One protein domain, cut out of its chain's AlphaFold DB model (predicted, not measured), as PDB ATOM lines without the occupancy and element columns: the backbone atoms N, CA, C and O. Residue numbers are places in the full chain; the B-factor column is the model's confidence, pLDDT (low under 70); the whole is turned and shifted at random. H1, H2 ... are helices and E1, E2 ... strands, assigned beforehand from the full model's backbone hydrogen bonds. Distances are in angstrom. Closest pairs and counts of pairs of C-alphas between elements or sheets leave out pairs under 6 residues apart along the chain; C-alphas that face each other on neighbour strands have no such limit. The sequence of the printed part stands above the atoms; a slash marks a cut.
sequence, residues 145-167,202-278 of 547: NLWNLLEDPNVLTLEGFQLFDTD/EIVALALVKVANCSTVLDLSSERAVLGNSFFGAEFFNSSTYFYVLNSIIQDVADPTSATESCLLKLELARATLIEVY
ATOM      1  N   ASN A 145     124.630  89.186 101.448       84.81
ATOM      2  CA  ASN A 145     125.636  89.759 102.328       84.81
ATOM      3  C   ASN A 145     125.139  91.028 103.048       84.81
ATOM      4  O   ASN A 145     125.975  91.780 103.541       84.81
ATOM      5  N   LEU A 146     123.823  91.281 103.108       86.19
ATOM      6  CA  LEU A 146     123.281  92.347 103.956       86.19
ATOM      7  C   LEU A 146     123.732  92.114 105.403       86.19
ATOM      8  O   LEU A 146     123.617  91.006 105.923       86.19
ATOM      9  N   TRP A 147     124.269  93.140 106.049       89.25
ATOM     10  CA  TRP A 147     124.882  93.010 107.360       89.25
ATOM     11  C   TRP A 147     124.090  93.787 108.409       89.25
ATOM     12  O   TRP A 147     124.061  95.016 108.414       89.25
ATOM     13  N   ASN A 148     123.442  93.057 109.313       88.75
ATOM     14  CA  ASN A 148     122.820  93.633 110.494       88.75
ATOM     15  C   ASN A 148     123.790  93.524 111.676       88.75
ATOM     16  O   ASN A 148     123.917  92.456 112.275       88.75
ATOM     17  N   LEU A 149     124.472  94.624 112.009       87.88
ATOM     18  CA  LEU A 149     125.449  94.645 113.107       87.88
ATOM     19  C   LEU A 149     124.822  94.324 114.466       87.88
ATOM     20  O   LEU A 149     125.495  93.747 115.314       87.88
ATOM     21  N   LEU A 150     123.543  94.657 114.668       86.56
ATOM     22  CA  LEU A 150     122.836  94.389 115.921       86.56
ATOM     23  C   LEU A 150     122.635  92.886 116.171       86.56
ATOM     24  O   LEU A 150     122.569  92.454 117.318       86.56
ATOM     25  N   GLU A 151     122.514  92.100 115.100       86.81
ATOM     26  CA  GLU A 151     122.244  90.658 115.152       86.81
ATOM     27  C   GLU A 151     123.490  89.798 114.877       86.81
ATOM     28  O   GLU A 151     123.416  88.570 114.977       86.81
ATOM     29  N   ASP A 152     124.639  90.399 114.540       86.88
ATOM     30  CA  ASP A 152     125.872  89.648 114.281       86.88
ATOM     31  C   ASP A 152     126.506  89.160 115.599       86.88
ATOM     32  O   ASP A 152     126.899  89.972 116.437       86.88
ATOM     33  N   PRO A 153     126.688  87.840 115.793       86.81
ATOM     34  CA  PRO A 153     127.239  87.287 117.031       86.81
ATOM     35  C   PRO A 153     128.709  87.656 117.288       86.81
ATOM     36  O   PRO A 153     129.193  87.475 118.405       86.81
ATOM     37  N   ASN A 154     129.439  88.125 116.273       87.62
ATOM     38  CA  ASN A 154     130.811  88.599 116.413       87.62
ATOM     39  C   ASN A 154     130.876  90.101 116.697       87.62
ATOM     40  O   ASN A 154     131.957  90.594 117.000       87.62
ATOM     41  N   VAL A 155     129.768  90.839 116.619       87.81
ATOM     42  CA  VAL A 155     129.716  92.251 117.003       87.81
ATOM     43  C   VAL A 155     129.382  92.336 118.488       87.81
ATOM     44  O   VAL A 155     128.349  91.859 118.943       87.81
ATOM     45  N   LEU A 156     130.293  92.919 119.270       87.12
ATOM     46  CA  LEU A 156     130.158  93.007 120.723       87.12
ATOM     47  C   LEU A 156     129.479  94.313 121.133       87.12
ATOM     48  O   LEU A 156     128.497  94.294 121.871       87.12
ATOM     49  N   THR A 157     130.020  95.443 120.677       88.75
ATOM     50  CA  THR A 157     129.567  96.790 121.053       88.75
ATOM     51  C   THR A 157     129.900  97.807 119.966       88.75
ATOM     52  O   THR A 157     130.889  97.662 119.244       88.75
ATOM     53  N   LEU A 158     129.097  98.868 119.871       88.81
ATOM     54  CA  LEU A 158     129.467 100.090 119.161       88.81
ATOM     55  C   LEU A 158     130.246 100.996 120.125       88.81
ATOM     56  O   LEU A 158     129.714 101.406 121.153       88.81
ATOM     57  N   GLU A 159     131.507 101.289 119.813       89.69
ATOM     58  CA  GLU A 159     132.376 102.160 120.623       89.69
ATOM     59  C   GLU A 159     132.283 103.626 120.187       89.69
ATOM     60  O   GLU A 159     132.512 104.538 120.977       89.69
ATOM     61  N   GLY A 160     131.939 103.865 118.921       86.25
ATOM     62  CA  GLY A 160     131.744 105.206 118.399       86.25
ATOM     63  C   GLY A 160     131.064 105.191 117.044       86.25
ATOM     64  O   GLY A 160     131.288 104.300 116.229       86.25
ATOM     65  N   PHE A 161     130.249 106.203 116.795       89.44
ATOM     66  CA  PHE A 161     129.656 106.445 115.493       89.44
ATOM     67  C   PHE A 161     129.672 107.941 115.223       89.44
ATOM     68  O   PHE A 161     129.376 108.746 116.107       89.44
ATOM     69  N   GLN A 162     130.084 108.303 114.018       85.94
ATOM     70  CA  GLN A 162     130.120 109.675 113.553       85.94
ATOM     71  C   GLN A 162     129.473 109.724 112.177       85.94
ATOM     72  O   GLN A 162     129.973 109.108 111.240       85.94
ATOM     73  N   LEU A 163     128.380 110.469 112.074       81.19
ATOM     74  CA  LEU A 163     127.760 110.834 110.809       81.19
ATOM     75  C   LEU A 163     128.370 112.161 110.339       81.19
ATOM     76  O   LEU A 163     128.595 113.063 111.149       81.19
ATOM     77  N   PHE A 164     128.673 112.270 109.050       78.62
ATOM     78  CA  PHE A 164     129.098 113.511 108.419       78.62
ATOM     79  C   PHE A 164     127.912 114.084 107.648       78.62
ATOM     80  O   PHE A 164     127.417 113.443 106.721       78.62
ATOM     81  N   ASP A 165     127.454 115.275 108.033       54.59
ATOM     82  CA  ASP A 165     126.486 116.020 107.230       54.59
ATOM     83  C   ASP A 165     127.159 116.460 105.931       54.59
ATOM     84  O   ASP A 165     128.110 117.244 105.945       54.59
ATOM     85  N   THR A 166     126.658 115.957 104.806       47.62
ATOM     86  CA  THR A 166     127.039 116.445 103.477       47.62
ATOM     87  C   THR A 166     126.244 117.678 103.044       47.62
ATOM     88  O   THR A 166     126.588 118.268 102.028       47.62
ATOM     89  N   ASP A 167     125.275 118.145 103.840       36.03
ATOM     90  CA  ASP A 167     124.456 119.321 103.525       36.03
ATOM     91  C   ASP A 167     124.514 120.364 104.648       36.03
ATOM     92  O   ASP A 167     123.569 120.596 105.397       36.03
ATOM     93  N   GLU A 202     131.747 109.304  98.383       76.56
ATOM     94  CA  GLU A 202     131.949 110.089  99.592       76.56
ATOM     95  C   GLU A 202     131.669 109.253 100.851       76.56
ATOM     96  O   GLU A 202     130.704 108.485 100.917       76.56
ATOM     97  N   ILE A 203     132.547 109.386 101.847       80.94
ATOM     98  CA  ILE A 203     132.373 108.768 103.163       80.94
ATOM     99  C   ILE A 203     131.388 109.637 103.941       80.94
ATOM    100  O   ILE A 203     131.711 110.770 104.284       80.94
ATOM    101  N   VAL A 204     130.218 109.088 104.254       78.44
ATOM    102  CA  VAL A 204     129.151 109.791 104.986       78.44
ATOM    103  C   VAL A 204     129.106 109.415 106.461       78.44
ATOM    104  O   VAL A 204     128.503 110.125 107.253       78.44
ATOM    105  N   ALA A 205     129.732 108.303 106.857       83.25
ATOM    106  CA  ALA A 205     129.814 107.918 108.259       83.25
ATOM    107  C   ALA A 205     131.075 107.110 108.586       83.25
ATOM    108  O   ALA A 205     131.644 106.415 107.739       83.25
ATOM    109  N   LEU A 206     131.477 107.166 109.854       87.69
ATOM    110  CA  LEU A 206     132.471 106.286 110.461       87.69
ATOM    111  C   LEU A 206     131.845 105.533 111.627       87.69
ATOM    112  O   LEU A 206     131.290 106.147 112.537       87.69
ATOM    113  N   ALA A 207     132.005 104.214 111.639       89.38
ATOM    114  CA  ALA A 207     131.607 103.376 112.763       89.38
ATOM    115  C   ALA A 207     132.823 102.672 113.367       89.38
ATOM    116  O   ALA A 207     133.642 102.098 112.654       89.38
ATOM    117  N   LEU A 208     132.935 102.710 114.690       90.00
ATOM    118  CA  LEU A 208     133.940 102.016 115.485       90.00
ATOM    119  C   LEU A 208     133.239 100.902 116.242       90.00
ATOM    120  O   LEU A 208     132.522 101.150 117.209       90.00
ATOM    121  N   VAL A 209     133.435  99.673 115.785       90.56
ATOM    122  CA  VAL A 209     132.716  98.506 116.283       90.56
ATOM    123  C   VAL A 209     133.709  97.566 116.940       90.56
ATOM    124  O   VAL A 209     134.709  97.174 116.339       90.56
ATOM    125  N   LYS A 210     133.449  97.186 118.186       88.44
ATOM    126  CA  LYS A 210     134.222  96.149 118.855       88.44
ATOM    127  C   LYS A 210     133.721  94.790 118.396       88.44
ATOM    128  O   LYS A 210     132.537  94.487 118.538       88.44
ATOM    129  N   VAL A 211     134.624  93.968 117.878       88.50
ATOM    130  CA  VAL A 211     134.280  92.672 117.289       88.50
ATOM    131  C   VAL A 211     135.115  91.544 117.884       88.50
ATOM    132  O   VAL A 211     136.269  91.743 118.268       88.50
ATOM    133  N   ALA A 212     134.527  90.356 117.966       82.81
ATOM    134  CA  ALA A 212     135.222  89.103 118.203       82.81
ATOM    135  C   ALA A 212     135.778  88.552 116.878       82.81
ATOM    136  O   ALA A 212     135.220  88.809 115.814       82.81
ATOM    137  N   ASN A 213     136.858  87.765 116.933       81.44
ATOM    138  CA  ASN A 213     137.394  87.037 115.771       81.44
ATOM    139  C   ASN A 213     137.706  87.940 114.551       81.44
ATOM    140  O   ASN A 213     137.178  87.782 113.446       81.44
ATOM    141  N   CYS A 214     138.591  88.906 114.781       79.81
ATOM    142  CA  CYS A 214     138.856  90.045 113.904       79.81
ATOM    143  C   CYS A 214     139.213  89.718 112.466       79.81
ATOM    144  O   CYS A 214     138.749  90.413 111.571       79.81
ATOM    145  N   SER A 215     140.022  88.684 112.230       78.69
ATOM    146  CA  SER A 215     140.392  88.295 110.868       78.69
ATOM    147  C   SER A 215     139.161  87.902 110.058       78.69
ATOM    148  O   SER A 215     138.991  88.345 108.932       78.69
ATOM    149  N   THR A 216     138.259  87.135 110.674       81.75
ATOM    150  CA  THR A 216     137.030  86.674 110.023       81.75
ATOM    151  C   THR A 216     136.093  87.842 109.734       81.75
ATOM    152  O   THR A 216     135.543  87.924 108.643       81.75
ATOM    153  N   VAL A 217     135.913  88.755 110.692       82.25
ATOM    154  CA  VAL A 217     135.013  89.902 110.502       82.25
ATOM    155  C   VAL A 217     135.588  90.898 109.497       82.25
ATOM    156  O   VAL A 217     134.840  91.371 108.652       82.25
ATOM    157  N   LEU A 218     136.900  91.155 109.522       83.94
ATOM    158  CA  LEU A 218     137.584  92.035 108.570       83.94
ATOM    159  C   LEU A 218     137.472  91.522 107.126       83.94
ATOM    160  O   LEU A 218     137.123  92.286 106.230       83.94
ATOM    161  N   ASP A 219     137.721  90.226 106.903       79.56
ATOM    162  CA  ASP A 219     137.631  89.610 105.570       79.56
ATOM    163  C   ASP A 219     136.194  89.614 105.027       79.56
ATOM    164  O   ASP A 219     135.966  89.591 103.818       79.56
ATOM    165  N   LEU A 220     135.205  89.615 105.924       80.44
ATOM    166  CA  LEU A 220     133.794  89.621 105.567       80.44
ATOM    167  C   LEU A 220     133.212  91.036 105.500       80.44
ATOM    168  O   LEU A 220     132.180  91.192 104.867       80.44
ATOM    169  N   SER A 221     133.812  92.055 106.115       79.00
ATOM    170  CA  SER A 221     133.191  93.380 106.226       79.00
ATOM    171  C   SER A 221     133.224  94.200 104.938       79.00
ATOM    172  O   SER A 221     132.356  95.047 104.749       79.00
ATOM    173  N   SER A 222     134.190  93.966 104.048       75.38
ATOM    174  CA  SER A 222     134.314  94.721 102.795       75.38
ATOM    175  C   SER A 222     133.148  94.461 101.837       75.38
ATOM    176  O   SER A 222     132.699  93.321 101.703       75.38
ATOM    177  N   GLU A 223     132.722  95.504 101.118       73.00
ATOM    178  CA  GLU A 223     131.737  95.419 100.027       73.00
ATOM    179  C   GLU A 223     130.355  94.895 100.463       73.00
ATOM    180  O   GLU A 223     129.687  94.132  99.757       73.00
ATOM    181  N   ARG A 224     129.912  95.280 101.665       83.12
ATOM    182  CA  ARG A 224     128.600  94.893 102.202       83.12
ATOM    183  C   ARG A 224     127.717  96.092 102.473       83.12
ATOM    184  O   ARG A 224     128.180  97.115 102.974       83.12
ATOM    185  N   ALA A 225     126.427  95.915 102.202       82.88
ATOM    186  CA  ALA A 225     125.400  96.803 102.713       82.88
ATOM    187  C   ALA A 225     125.182  96.533 104.210       82.88
ATOM    188  O   ALA A 225     125.087  95.378 104.619       82.88
ATOM    189  N   VAL A 226     125.086  97.584 105.018       85.50
ATOM    190  CA  VAL A 226     124.893  97.551 106.469       85.50
ATOM    191  C   VAL A 226     123.578  98.240 106.806       85.50
ATOM    192  O   VAL A 226     123.338  99.360 106.358       85.50
ATOM    193  N   LEU A 227     122.735  97.585 107.603       83.69
ATOM    194  CA  LEU A 227     121.497  98.188 108.094       83.69
ATOM    195  C   LEU A 227     121.810  99.202 109.205       83.69
ATOM    196  O   LEU A 227     122.296  98.826 110.270       83.69
ATOM    197  N   GLY A 228     121.479 100.467 108.967       78.50
ATOM    198  CA  GLY A 228     121.384 101.516 109.973       78.50
ATOM    199  C   GLY A 228     120.106 101.342 110.785       78.50
ATOM    200  O   GLY A 228     119.017 101.629 110.301       78.50
ATOM    201  N   ASN A 229     120.245 100.837 112.006       77.12
ATOM    202  CA  ASN A 229     119.160 100.672 112.969       77.12
ATOM    203  C   ASN A 229     119.569 101.259 114.325       77.12
ATOM    204  O   ASN A 229     120.619 101.894 114.458       77.12
ATOM    205  N   SER A 230     118.778 100.978 115.360       79.81
ATOM    206  CA  SER A 230     119.012 101.436 116.732       79.81
ATOM    207  C   SER A 230     120.402 101.133 117.306       79.81
ATOM    208  O   SER A 230     120.766 101.718 118.321       79.81
ATOM    209  N   PHE A 231     121.178 100.226 116.699       84.12
ATOM    210  CA  PHE A 231     122.577 100.000 117.058       84.12
ATOM    211  C   PHE A 231     123.431 101.265 116.911       84.12
ATOM    212  O   PHE A 231     124.313 101.477 117.735       84.12
ATOM    213  N   PHE A 232     123.158 102.102 115.904       82.31
ATOM    214  CA  PHE A 232     123.918 103.322 115.610       82.31
ATOM    215  C   PHE A 232     123.432 104.562 116.368       82.31
ATOM    216  O   PHE A 232     124.209 105.498 116.539       82.31
ATOM    217  N   GLY A 233     122.187 104.555 116.849       78.75
ATOM    218  CA  GLY A 233     121.573 105.688 117.539       78.75
ATOM    219  C   GLY A 233     120.044 105.667 117.467       78.75
ATOM    220  O   GLY A 233     119.451 104.873 116.735       78.75
ATOM    221  N   ALA A 234     119.389 106.529 118.248       72.56
ATOM    222  CA  ALA A 234     117.924 106.610 118.308       72.56
ATOM    223  C   ALA A 234     117.314 107.215 117.029       72.56
ATOM    224  O   ALA A 234     116.175 106.920 116.679       72.56
ATOM    225  N   GLU A 235     118.088 108.020 116.310       66.62
ATOM    226  CA  GLU A 235     117.762 108.620 115.017       66.62
ATOM    227  C   GLU A 235     117.512 107.574 113.912       66.62
ATOM    228  O   GLU A 235     116.722 107.804 112.997       66.62
ATOM    229  N   PHE A 236     118.091 106.380 114.056       71.38
ATOM    230  CA  PHE A 236     117.901 105.242 113.150       71.38
ATOM    231  C   PHE A 236     116.794 104.280 113.613       71.38
ATOM    232  O   PHE A 236     116.642 103.196 113.059       71.38
ATOM    233  N   PHE A 237     116.039 104.623 114.664       60.16
ATOM    234  CA  PHE A 237     114.967 103.762 115.180       60.16
ATOM    235  C   PHE A 237     113.723 103.770 114.279       60.16
ATOM    236  O   PHE A 237     113.066 102.744 114.144       60.16
ATOM    237  N   ASN A 238     113.421 104.916 113.658       51.03
ATOM    238  CA  ASN A 238     112.243 105.119 112.802       51.03
ATOM    239  C   ASN A 238     112.599 105.371 111.325       51.03
ATOM    240  O   ASN A 238     111.712 105.672 110.533       51.03
ATOM    241  N   SER A 239     113.884 105.304 110.958       52.47
ATOM    242  CA  SER A 239     114.349 105.532 109.590       52.47
ATOM    243  C   SER A 239     115.230 104.370 109.137       52.47
ATOM    244  O   SER A 239     116.292 104.111 109.705       52.47
ATOM    245  N   SER A 240     114.805 103.646 108.101       57.09
ATOM    246  CA  SER A 240     115.619 102.568 107.538       57.09
ATOM    247  C   SER A 240     116.721 103.175 106.676       57.09
ATOM    248  O   SER A 240     116.540 103.466 105.494       57.09
ATOM    249  N   THR A 241     117.881 103.391 107.285       69.88
ATOM    250  CA  THR A 241     119.075 103.858 106.578       69.88
ATOM    251  C   THR A 241     119.932 102.660 106.194       69.88
ATOM    252  O   THR A 241     120.117 101.752 106.997       69.88
ATOM    253  N   TYR A 242     120.491 102.641 104.986       74.88
ATOM    254  CA  TYR A 242     121.443 101.609 104.575       74.88
ATOM    255  C   TYR A 242     122.787 102.241 104.232       74.88
ATOM    256  O   TYR A 242     122.873 103.173 103.432       74.88
ATOM    257  N   PHE A 243     123.846 101.702 104.822       83.50
ATOM    258  CA  PHE A 243     125.220 102.093 104.542       83.50
ATOM    259  C   PHE A 243     125.912 101.048 103.673       83.50
ATOM    260  O   PHE A 243     125.502  99.895 103.643       83.50
ATOM    261  N   TYR A 244     126.979 101.423 102.983       83.38
ATOM    262  CA  TYR A 244     127.837 100.502 102.248       83.38
ATOM    263  C   TYR A 244     129.270 100.626 102.754       83.38
ATOM    264  O   TYR A 244     129.807 101.733 102.830       83.38
ATOM    265  N   VAL A 245     129.886  99.499 103.120       87.75
ATOM    266  CA  VAL A 245     131.266  99.477 103.619       87.75
ATOM    267  C   VAL A 245     132.225  99.693 102.456       87.75
ATOM    268  O   VAL A 245     132.462  98.789 101.654       87.75
ATOM    269  N   LEU A 246     132.802 100.894 102.393       84.62
ATOM    270  CA  LEU A 246     133.872 101.223 101.452       84.62
ATOM    271  C   LEU A 246     135.194 100.606 101.894       84.62
ATOM    272  O   LEU A 246     135.977 100.135 101.073       84.62
ATOM    273  N   ASN A 247     135.449 100.638 103.199       85.44
ATOM    274  CA  ASN A 247     136.703 100.191 103.770       85.44
ATOM    275  C   ASN A 247     136.509  99.746 105.220       85.44
ATOM    276  O   ASN A 247     135.647 100.254 105.940       85.44
ATOM    277  N   SER A 248     137.344  98.811 105.652       87.00
ATOM    278  CA  SER A 248     137.336  98.256 107.002       87.00
ATOM    279  C   SER A 248     138.770  98.118 107.495       87.00
ATOM    280  O   SER A 248     139.594  97.494 106.830       87.00
ATOM    281  N   ILE A 249     139.083  98.712 108.646       87.50
ATOM    282  CA  ILE A 249     140.449  98.802 109.176       87.50
ATOM    283  C   ILE A 249     140.439  98.422 110.655       87.50
ATOM    284  O   ILE A 249     139.633  98.938 111.423       87.50
ATOM    285  N   ILE A 250     141.358  97.558 111.088       84.62
ATOM    286  CA  ILE A 250     141.547  97.284 112.518       84.62
ATOM    287  C   ILE A 250     142.286  98.464 113.161       84.62
ATOM    288  O   ILE A 250     143.374  98.836 112.719       84.62
ATOM    289  N   GLN A 251     141.707  99.028 114.215       74.75
ATOM    290  CA  GLN A 251     142.266 100.139 114.976       74.75
ATOM    291  C   GLN A 251     142.822  99.627 116.315       74.75
ATOM    292  O   GLN A 251     142.155  98.881 117.023       74.75
ATOM    293  N   ASP A 252     144.067 100.000 116.624       59.69
ATOM    294  CA  ASP A 252     144.809  99.664 117.850       59.69
ATOM    295  C   ASP A 252     144.807  98.181 118.266       59.69
ATOM    296  O   ASP A 252     144.063  97.733 119.138       59.69
ATOM    297  N   VAL A 253     145.761  97.419 117.724       55.19
ATOM    298  CA  VAL A 253     146.157  96.133 118.307       55.19
ATOM    299  C   VAL A 253     147.349  96.385 119.234       55.19
ATOM    300  O   VAL A 253     148.490  96.454 118.780       55.19
ATOM    301  N   ALA A 254     147.099  96.538 120.539       49.09
ATOM    302  CA  ALA A 254     148.166  96.701 121.535       49.09
ATOM    303  C   ALA A 254     149.118  95.485 121.597       49.09
ATOM    304  O   ALA A 254     150.246  95.613 122.071       49.09
ATOM    305  N   ASP A 255     148.688  94.321 121.090       49.22
ATOM    306  CA  ASP A 255     149.503  93.111 121.010       49.22
ATOM    307  C   ASP A 255     149.146  92.270 119.761       49.22
ATOM    308  O   ASP A 255     148.056  91.688 119.715       49.22
ATOM    309  N   PRO A 256     150.007  92.178 118.729       49.56
ATOM    310  CA  PRO A 256     149.711  91.493 117.461       49.56
ATOM    311  C   PRO A 256     149.435  89.988 117.612       49.56
ATOM    312  O   PRO A 256     148.971  89.353 116.668       49.56
ATOM    313  N   THR A 257     149.688  89.413 118.792       49.72
ATOM    314  CA  THR A 257     149.346  88.023 119.127       49.72
ATOM    315  C   THR A 257     147.913  87.841 119.651       49.72
ATOM    316  O   THR A 257     147.415  86.721 119.662       49.72
ATOM    317  N   SER A 258     147.227  88.932 120.018       50.47
ATOM    318  CA  SER A 258     145.836  88.959 120.514       50.47
ATOM    319  C   SER A 258     144.781  89.221 119.426       50.47
ATOM    320  O   SER A 258     143.579  89.185 119.696       50.47
ATOM    321  N   ALA A 259     145.222  89.422 118.177       51.28
ATOM    322  CA  ALA A 259     144.387  89.720 117.008       51.28
ATOM    323  C   ALA A 259     143.353  88.627 116.653       51.28
ATOM    324  O   ALA A 259     142.555  88.806 115.736       51.28
ATOM    325  N   THR A 260     143.350  87.496 117.361       54.75
ATOM    326  CA  THR A 260     142.400  86.395 117.170       54.75
ATOM    327  C   THR A 260     141.184  86.440 118.097       54.75
ATOM    328  O   THR A 260     140.201  85.769 117.796       54.75
ATOM    329  N   GLU A 261     141.204  87.202 119.199       67.00
ATOM    330  CA  GLU A 261     140.127  87.147 120.206       67.00
ATOM    331  C   GLU A 261     139.134  88.311 120.089       67.00
ATOM    332  O   GLU A 261     137.948  88.070 119.860       67.00
ATOM    333  N   SER A 262     139.592  89.565 120.176       76.94
ATOM    334  CA  SER A 262     138.741  90.750 119.994       76.94
ATOM    335  C   SER A 262     139.547  91.989 119.609       76.94
ATOM    336  O   SER A 262     140.650  92.172 120.119       76.94
ATOM    337  N   CYS A 263     138.993  92.869 118.779       83.62
ATOM    338  CA  CYS A 263     139.630  94.122 118.363       83.62
ATOM    339  C   CYS A 263     138.584  95.189 118.041       83.62
ATOM    340  O   CYS A 263     137.381  94.922 118.002       83.62
ATOM    341  N   LEU A 264     139.071  96.405 117.804       86.75
ATOM    342  CA  LEU A 264     138.268  97.512 117.325       86.75
ATOM    343  C   LEU A 264     138.353  97.585 115.798       86.75
ATOM    344  O   LEU A 264     139.442  97.691 115.237       86.75
ATOM    345  N   LEU A 265     137.207  97.521 115.130       88.94
ATOM    346  CA  LEU A 265     137.082  97.631 113.684       88.94
ATOM    347  C   LEU A 265     136.500  99.000 113.332       88.94
ATOM    348  O   LEU A 265     135.392  99.339 113.742       88.94
ATOM    349  N   LYS A 266     137.248  99.781 112.557       90.00
ATOM    350  CA  LYS A 266     136.786 101.024 111.944       90.00
ATOM    351  C   LYS A 266     136.169 100.701 110.587       90.00
ATOM    352  O   LYS A 266     136.857 100.173 109.715       90.00
ATOM    353  N   LEU A 267     134.901 101.046 110.405       90.50
ATOM    354  CA  LEU A 267     134.178 100.963 109.141       90.50
ATOM    355  C   LEU A 267     134.042 102.365 108.545       90.50
ATOM    356  O   LEU A 267     133.560 103.282 109.213       90.50
ATOM    357  N   GLU A 268     134.462 102.516 107.294       88.88
ATOM    358  CA  GLU A 268     134.233 103.718 106.492       88.88
ATOM    359  C   GLU A 268     133.016 103.464 105.606       88.88
ATOM    360  O   GLU A 268     133.007 102.538 104.789       88.88
ATOM    361  N   LEU A 269     131.962 104.247 105.825       83.81
ATOM    362  CA  LEU A 269     130.629 103.980 105.307       83.81
ATOM    363  C   LEU A 269     130.216 105.063 104.303       83.81
ATOM    364  O   LEU A 269     130.299 106.256 104.595       83.81
ATOM    365  N   ALA A 270     129.731 104.635 103.141       78.88
ATOM    366  CA  ALA A 270     128.972 105.461 102.201       78.88
ATOM    367  C   ALA A 270     127.468 105.199 102.360       78.88
ATOM    368  O   ALA A 270     127.074 104.204 102.973       78.88
ATOM    369  N   ARG A 271     126.614 106.036 101.761       73.38
ATOM    370  CA  ARG A 271     125.204 105.668 101.551       73.38
ATOM    371  C   ARG A 271     125.145 104.468 100.602       73.38
ATOM    372  O   ARG A 271     125.808 104.473  99.561       73.38
ATOM    373  N   ALA A 272     124.387 103.436 100.970       66.75
ATOM    374  CA  ALA A 272     124.155 102.309 100.077       66.75
ATOM    375  C   ALA A 272     123.258 102.730  98.912       66.75
ATOM    376  O   ALA A 272     122.403 103.604  99.041       66.75
ATOM    377  N   THR A 273     123.443 102.072  97.776       64.25
ATOM    378  CA  THR A 273     122.563 102.172  96.608       64.25
ATOM    379  C   THR A 273     121.533 101.045  96.617       64.25
ATOM    380  O   THR A 273     121.733  99.998  97.242       64.25
ATOM    381  N   LEU A 274     120.433 101.219  95.875       62.97
ATOM    382  CA  LEU A 274     119.353 100.231  95.843       62.97
ATOM    383  C   LEU A 274     119.848  98.859  95.363       62.97
ATOM    384  O   LEU A 274     119.386  97.839  95.858       62.97
ATOM    385  N   ILE A 275     120.816  98.816  94.442       60.78
ATOM    386  CA  ILE A 275     121.373  97.561  93.918       60.78
ATOM    387  C   ILE A 275     122.255  96.823  94.937       60.78
ATOM    388  O   ILE A 275     122.342  95.599  94.895       60.78
ATOM    389  N   GLU A 276     122.877  97.541  95.872       71.06
ATOM    390  CA  GLU A 276     123.704  96.946  96.930       71.06
ATOM    391  C   GLU A 276     122.851  96.308  98.021       71.06
ATOM    392  O   GLU A 276     123.237  95.288  98.590       71.06
ATOM    393  N   VAL A 277     121.672  96.875  98.283       70.62
ATOM    394  CA  VAL A 277     120.713  96.314  99.241       70.62
ATOM    395  C   VAL A 277     119.811  95.280  98.571       70.62
ATOM    396  O   VAL A 277     119.538  94.236  99.160       70.62
ATOM    397  N   TYR A 278     119.406  95.516  97.323       68.81
ATOM    398  CA  TYR A 278     118.513  94.676  96.527       68.81
ATOM    399  C   TYR A 278     119.116  94.362  95.143       68.81
ATOM    400  O   TYR A 278     118.685  94.902  94.116       68.81
TER     401      TYR A 278
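This is residues 145 to 167 and 202 to 278 of the 547 residues of an uncharacterized protein of Phytophthora rubi (UniProt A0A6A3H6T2). One strongly twisted sheet of five antiparallel strands curls into a trough, with two short helices, H1 and H2, on one face. H1 runs along E5 over it, while the leading residues 145 to 154 and the long link of residues 229 to 240 lie on the open side between the edge strands E1 and E3. The 100 printed residues run E1, E2, H1, E3, E4, E5, H2, and the sheet's order is E1, E2, E5, E4, E3; the class is mixed, helices and strands. The whole is compact, with a radius of gyration of the C-alphas of 13.2 A, yet elongated, spanning 41 by 25 by 24 A.

E1, residues 155 to 163, is an edge strand and the antiparallel neighbour of E2, residues 205 to 212; N 159 and O 208 are 2.8 A apart, within hydrogen-bond range. E2 is also antiparallel to E5, residues 262 to 271, with N 209 and O 265 at 2.8 A. H1, residues 214 to 221, is on the sheet at a height of 7.6 A, over E5 and along the strands, at 9 degrees to E5 on the local plane; their closest C-alphas, of Cys 214 and Cys 263, are 6.1 A apart. E3, residues 225 to 228, and E4, residues 241 to 251, form a hairpin, with N 228 and O 241 at 2.7 A. E4 and E5 form another, with N 249 and O 266 at 2.9 A; E3, E4 and E5 are a meander, each strand the antiparallel neighbour of the one before. E1 and E3 are apart. H2, residues 274 to 277, is on the same face as H1 and only just over E4, where 3 of its C-alphas fall; its closest C-alpha pair with E3, Val 277 and Ala 225, is 5.9 A apart. In H1 every O i to N i+4 pair is within hydrogen-bond range; H2 is too short for such a pair.

E1 begins at C-alpha 155, (129.716, 92.251, 117.003), spans 19.7 A and bends by 64 degrees at residue 159. E2 spans 22.0 A, H1 10.1 A and E3 9.5 A. E4 spans 24.9 A and bends by 73 degrees at residue 246. E5 spans 27.3 A, and H2, 5.4 A long, ends at C-alpha 277, (120.713, 96.314, 99.241).

The farthest C-alphas, of Asp 167 and Thr 257, are 42.9 A apart. Residues 168 to 201 are not printed; C-alphas 167 and 202 are 12.5 A apart across this cut. The link from E3 to E4 is long. Mean pLDDT of the printed part is 76.8; 24 residues are under 70, among them 252 to 261.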